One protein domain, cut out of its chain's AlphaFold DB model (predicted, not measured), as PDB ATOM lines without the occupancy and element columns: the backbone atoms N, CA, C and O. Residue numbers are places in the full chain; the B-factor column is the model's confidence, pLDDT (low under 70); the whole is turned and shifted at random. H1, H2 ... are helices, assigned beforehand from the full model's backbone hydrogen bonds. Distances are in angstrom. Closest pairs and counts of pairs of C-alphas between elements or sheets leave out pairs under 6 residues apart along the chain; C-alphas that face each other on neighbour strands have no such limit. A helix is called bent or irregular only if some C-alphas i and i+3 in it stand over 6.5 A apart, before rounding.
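What this domain is: This is residues 29 to 73 of the 74 residues of an uncharacterized protein of Veillonella montpellierensis DNF00314 (UniProt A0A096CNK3). Two long helices, H2 and H1, lie side by side and run opposite ways, making a slim helical hairpin closed at one end by the tight link of residues 48 to 52. The two helices give the model its rod outline, with C-alphas spanning 34 by 14 by 10 A along the three main axes. The printed part has 45 residues, with two named helices in the order H1, H2 and no named strand; its class is all helix. The whole is only just compact, close to loose, with a radius of gyration of the C-alphas of 11.1 A.

Where its parts are: H2, the longest helix by residues, holds residues 53 to 71 and measures 28.2 A from first to last C-alpha. It begins at C-alpha 53 (140.645, 164.793, 143.095) and ends at C-alpha 71 (127.948, 151.960, 164.732). H2 is irregular: C-alphas 54 and 57 are 7.6 A apart, against about 5 A in a regular helix. H1 holds residues 30 to 47 and measures 25.4 A, beginning at C-alpha 30 (136.615, 149.962, 173.067).

How they stand to each other: H2 and H1 touch, with 25 pairs of C-alphas within 8 A. Their closest C-alphas are those of Leu 41 and Ala 63, 4.5 A apart. Their lines stand at a shallow tilt of 23 degrees, and they run opposite ways as a helical hairpin. Their centres are 10.7 A apart. In H1 every O i to N i+4 pair is within hydrogen-bond range; in H2 13 of 15 are.

The domain as a whole: The C-alphas farthest apart in the domain, those of Thr 29 and Gln 54, are 34.9 A from each other. The C-alphas of Thr 29 and Ile 73, the first and last printed residues, are 12.1 A apart. The printed part has no cut, and the link from H1 to H2 is tight. The mean pLDDT of the printed part is 95.2, and one printed residue, Ile 73, is under 70.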
ATOM      1  N   THR A  29     141.456 149.607 173.612       95.56
ATOM      2  CA  THR A  29     140.190 149.524 174.344       95.56
ATOM      3  C   THR A  29     139.031 149.943 173.440       95.56
ATOM      4  O   THR A  29     139.208 150.598 172.410       95.56
ATOM      5  N   GLU A  30     137.808 149.600 173.831       93.25
ATOM      6  CA  GLU A  30     136.615 149.962 173.067       93.25
ATOM      7  C   GLU A  30     136.470 151.485 172.897       93.25
ATOM      8  O   GLU A  30     136.179 151.968 171.801       93.25
ATOM      9  N   GLU A  31     136.746 152.258 173.952       95.12
ATOM     10  CA  GLU A  31     136.716 153.723 173.905       95.12
ATOM     11  C   GLU A  31     137.770 154.283 172.939       95.12
ATOM     12  O   GLU A  31     137.460 155.132 172.097       95.12
ATOM     13  N   GLU A  32     139.000 153.773 172.997       96.69
ATOM     14  CA  GLU A  32     140.077 154.183 172.093       96.69
ATOM     15  C   GLU A  32     139.775 153.803 170.641       96.69
ATOM     16  O   GLU A  32     139.990 154.610 169.733       96.69
ATOM     17  N   TYR A  33     139.233 152.606 170.401       96.06
ATOM     18  CA  TYR A  33     138.836 152.162 169.067       96.06
ATOM     19  C   TYR A  33     137.703 153.027 168.502       96.06
ATOM     20  O   TYR A  33     137.749 153.431 167.334       96.06
ATOM     21  N   ASN A  34     136.727 153.395 169.336       94.94
ATOM     22  CA  ASN A  34     135.667 154.334 168.978       94.94
ATOM     23  C   ASN A  34     136.240 155.715 168.632       94.94
ATOM     24  O   ASN A  34     135.871 156.312 167.612       94.94
ATOM     25  N   GLY A  35     137.187 156.209 169.433       96.94
ATOM     26  CA  GLY A  35     137.923 157.444 169.167       96.94
ATOM     27  C   GLY A  35     138.685 157.392 167.840       96.94
ATOM     28  O   GLY A  35     138.576 158.311 167.021       96.94
ATOM     29  N   TRP A  36     139.385 156.288 167.575       96.94
ATOM     30  CA  TRP A  36     140.109 156.053 166.328       96.94
ATOM     31  C   TRP A  36     139.169 156.021 165.119       96.94
ATOM     32  O   TRP A  36     139.440 156.688 164.113       96.94
ATOM     33  N   CYS A  37     138.035 155.321 165.213       96.94
ATOM     34  CA  CYS A  37     137.041 155.273 164.143       96.94
ATOM     35  C   CYS A  37     136.445 156.655 163.864       96.94
ATOM     36  O   CYS A  37     136.421 157.102 162.714       96.94
ATOM     37  N   LYS A  38     136.036 157.380 164.912       97.69
ATOM     38  CA  LYS A  38     135.494 158.741 164.807       97.69
ATOM     39  C   LYS A  38     136.498 159.710 164.180       97.69
ATOM     40  O   LYS A  38     136.142 160.457 163.268       97.69
ATOM     41  N   GLY A  39     137.755 159.677 164.621       98.00
ATOM     42  CA  GLY A  39     138.820 160.520 164.078       98.00
ATOM     43  C   GLY A  39     139.090 160.240 162.599       98.00
ATOM     44  O   GLY A  39     139.204 161.169 161.797       98.00
ATOM     45  N   ASN A  40     139.130 158.966 162.199       98.12
ATOM     46  CA  ASN A  40     139.318 158.603 160.798       98.12
ATOM     47  C   ASN A  40     138.115 158.982 159.927       98.12
ATOM     48  O   ASN A  40     138.323 159.540 158.851       98.12
ATOM     49  N   LEU A  41     136.884 158.751 160.388       98.19
ATOM     50  CA  LEU A  41     135.668 159.205 159.707       98.19
ATOM     51  C   LEU A  41     135.749 160.703 159.372       98.19
ATOM     52  O   LEU A  41     135.596 161.083 158.210       98.19
ATOM     53  N   ILE A  42     136.059 161.542 160.367       98.38
ATOM     54  CA  ILE A  42     136.206 162.994 160.187       98.38
ATOM     55  C   ILE A  42     137.332 163.299 159.192       98.38
ATOM     56  O   ILE A  42     137.117 164.016 158.216       98.38
ATOM     57  N   LYS A  43     138.516 162.702 159.386       97.69
ATOM     58  CA  LYS A  43     139.687 162.893 158.517       97.69
ATOM     59  C   LYS A  43     139.374 162.602 157.049       97.69
ATOM     60  O   LYS A  43     139.734 163.396 156.184       97.69
ATOM     61  N   TYR A  44     138.747 161.466 156.752       98.12
ATOM     62  CA  TYR A  44     138.459 161.071 155.373       98.12
ATOM     63  C   TYR A  44     137.363 161.937 154.743       98.12
ATOM     64  O   TYR A  44     137.499 162.306 153.580       98.12
ATOM     65  N   ARG A  45     136.348 162.358 155.513       97.62
ATOM     66  CA  ARG A  45     135.359 163.341 155.042       97.62
ATOM     67  C   ARG A  45     135.995 164.691 154.721       97.62
ATOM     68  O   ARG A  45     135.716 165.240 153.663       97.62
ATOM     69  N   MET A  46     136.874 165.196 155.587       97.62
ATOM     70  CA  MET A  46     137.570 166.468 155.363       97.62
ATOM     71  C   MET A  46     138.559 166.399 154.197       97.62
ATOM     72  O   MET A  46     138.733 167.381 153.490       97.62
ATOM     73  N   ARG A  47     139.221 165.252 153.992       96.94
ATOM     74  CA  ARG A  47     140.248 165.081 152.953       96.94
ATOM     75  C   ARG A  47     139.685 164.782 151.563       96.94
ATOM     76  O   ARG A  47     140.442 164.904 150.601       96.94
ATOM     77  N   ALA A  48     138.423 164.376 151.446       97.56
ATOM     78  CA  ALA A  48     137.848 163.865 150.205       97.56
ATOM     79  C   ALA A  48     138.132 164.787 149.006       97.56
ATOM     80  O   ALA A  48     137.695 165.933 148.961       97.56
ATOM     81  N   GLY A  49     138.921 164.289 148.050       94.19
ATOM     82  CA  GLY A  49     139.311 165.029 146.845       94.19
ATOM     83  C   GLY A  49     140.399 166.101 147.030       94.19
ATOM     84  O   GLY A  49     140.944 166.560 146.031       94.19
ATOM     85  N   LEU A  50     140.790 166.462 148.263       95.81
ATOM     86  CA  LEU A  50     141.809 167.494 148.530       95.81
ATOM     87  C   LEU A  50     143.228 167.033 148.188       95.81
ATOM     88  O   LEU A  50     143.998 167.772 147.587       95.81
ATOM     89  N   LYS A  51     143.594 165.808 148.589       89.88
ATOM     90  CA  LYS A  51     144.941 165.268 148.314       89.88
ATOM     91  C   LYS A  51     145.091 164.851 146.850       89.88
ATOM     92  O   LYS A  51     146.172 164.951 146.281       89.88
ATOM     93  N   ASN A  52     144.021 164.304 146.284       92.75
ATOM     94  CA  ASN A  52     143.944 163.849 144.907       92.75
ATOM     95  C   ASN A  52     142.456 163.862 144.496       92.75
ATOM     96  O   ASN A  52     141.687 163.080 145.067       92.75
ATOM     97  N   PRO A  53     142.043 164.696 143.521       94.81
ATOM     98  CA  PRO A  53     140.645 164.793 143.095       94.81
ATOM     99  C   PRO A  53     140.049 163.472 142.590       94.81
ATOM    100  O   PRO A  53     138.865 163.216 142.786       94.81
ATOM    101  N   GLN A  54     140.865 162.590 142.002       95.81
ATOM    102  CA  GLN A  54     140.428 161.281 141.506       95.81
ATOM    103  C   GLN A  54     140.131 160.281 142.638       95.81
ATOM    104  O   GLN A  54     139.490 159.263 142.400       95.81
ATOM    105  N   LYS A  55     140.564 160.561 143.876       94.88
ATOM    106  CA  LYS A  55     140.340 159.696 145.049       94.88
ATOM    107  C   LYS A  55     139.158 160.122 145.919       94.88
ATOM    108  O   LYS A  55     138.994 159.583 147.009       94.88
ATOM    109  N   ILE A  56     138.320 161.057 145.462       96.94
ATOM    110  CA  ILE A  56     137.150 161.503 146.232       96.94
ATOM    111  C   ILE A  56     136.247 160.328 146.633       96.94
ATOM    112  O   ILE A  56     135.865 160.234 147.794       96.94
ATOM    113  N   VAL A  57     135.972 159.399 145.713       96.56
ATOM    114  CA  VAL A  57     135.121 158.228 145.982       96.56
ATOM    115  C   VAL A  57     135.769 157.312 147.020       96.56
ATOM    116  O   VAL A  57     135.145 157.020 148.033       96.56
ATOM    117  N   GLU A  58     137.047 156.961 146.836       95.75
ATOM    118  CA  GLU A  58     137.814 156.129 147.779       95.75
ATOM    119  C   GLU A  58     137.840 156.746 149.192       95.75
ATOM    120  O   GLU A  58     137.701 156.046 150.196       95.75
ATOM    121  N   ASP A  59     137.996 158.067 149.299       97.19
ATOM    122  CA  ASP A  59     137.982 158.764 150.586       97.19
ATOM    123  C   ASP A  59     136.596 158.700 151.253       97.19
ATOM    124  O   ASP A  59     136.501 158.476 152.462       97.19
ATOM    125  N   ILE A  60     135.516 158.837 150.480       97.94
ATOM    126  CA  ILE A  60     134.142 158.727 150.988       97.94
ATOM    127  C   ILE A  60     133.825 157.290 151.420       97.94
ATOM    128  O   ILE A  60     133.221 157.090 152.475       97.94
ATOM    129  N   GLU A  61     134.272 156.288 150.669       97.56
ATOM    130  CA  GLU A  61     134.105 154.875 151.021       97.56
ATOM    131  C   GLU A  61     134.848 154.518 152.309       97.56
ATOM    132  O   GLU A  61     134.287 153.855 153.187       97.56
ATOM    133  N   LYS A  62     136.077 155.028 152.480       96.25
ATOM    134  CA  LYS A  62     136.833 154.886 153.730       96.25
ATOM    135  C   LYS A  62     136.092 155.525 154.897       96.25
ATOM    136  O   LYS A  62     135.953 154.894 155.942       96.25
ATOM    137  N   ALA A  63     135.567 156.739 154.726       97.75
ATOM    138  CA  ALA A  63     134.742 157.383 155.745       97.75
ATOM    139  C   ALA A  63     133.521 156.524 156.131       97.75
ATOM    140  O   ALA A  63     133.282 156.299 157.317       97.75
ATOM    141  N   GLU A  64     132.773 155.995 155.157       97.56
ATOM    142  CA  GLU A  64     131.617 155.135 155.442       97.56
ATOM    143  C   GLU A  64     132.004 153.819 156.123       97.56
ATOM    144  O   GLU A  64     131.254 153.336 156.971       97.56
ATOM    145  N   TRP A  65     133.174 153.255 155.820       96.00
ATOM    146  CA  TRP A  65     133.686 152.090 156.539       96.00
ATOM    147  C   TRP A  65     133.882 152.388 158.032       96.00
ATOM    148  O   TRP A  65     133.323 151.684 158.870       96.00
ATOM    149  N   PHE A  66     134.562 153.489 158.374       96.56
ATOM    150  CA  PHE A  66     134.763 153.888 159.775       96.56
ATOM    151  C   PHE A  66     133.458 154.207 160.505       96.56
ATOM    152  O   PHE A  66     133.317 153.903 161.686       96.56
ATOM    153  N   LYS A  67     132.483 154.795 159.804       97.25
ATOM    154  CA  LYS A  67     131.141 155.012 160.349       97.25
ATOM    155  C   LYS A  67     130.447 153.688 160.670       97.25
ATOM    156  O   LYS A  67     129.850 153.579 161.734       97.25
ATOM    157  N   ARG A  68     130.510 152.691 159.780       96.06
ATOM    158  CA  ARG A  68     129.917 151.367 160.034       96.06
ATOM    159  C   ARG A  68     130.560 150.683 161.235       96.06
ATOM    160  O   ARG A  68     129.829 150.166 162.071       96.06
ATOM    161  N   GLU A  69     131.885 150.727 161.349       94.56
ATOM    162  CA  GLU A  69     132.578 150.150 162.507       94.56
ATOM    163  C   GLU A  69     132.199 150.859 163.813       94.56
ATOM    164  O   GLU A  69     131.875 150.188 164.787       94.56
ATOM    165  N   LEU A  70     132.110 152.194 163.817       94.31
ATOM    166  CA  LEU A  70     131.670 152.959 164.989       94.31
ATOM    167  C   LEU A  70     130.227 152.625 165.416       94.31
ATOM    168  O   LEU A  70     129.897 152.680 166.596       94.31
ATOM    169  N   MET A  71     129.353 152.291 164.462       92.81
ATOM    170  CA  MET A  71     127.948 151.960 164.732       92.81
ATOM    171  C   MET A  71     127.729 150.497 165.133       92.81
ATOM    172  O   MET A  71     126.685 150.191 165.698       92.81
ATOM    173  N   ARG A  72     128.677 149.595 164.853       83.88
ATOM    174  CA  ARG A  72     128.583 148.160 165.184       83.88
ATOM    175  C   ARG A  72     128.665 147.853 166.677       83.88
ATOM    176  O   ARG A  72     128.362 146.734 167.070       83.88
ATOM    177  N   ILE A  73     129.128 148.813 167.465       63.66
ATOM    178  CA  ILE A  73     129.432 148.654 168.890       63.66
ATOM    179  C   ILE A  73     128.252 149.150 169.765       63.66
ATOM    180  O   ILE A  73     128.322 149.130 170.986       63.66
TER     181      ILE A  73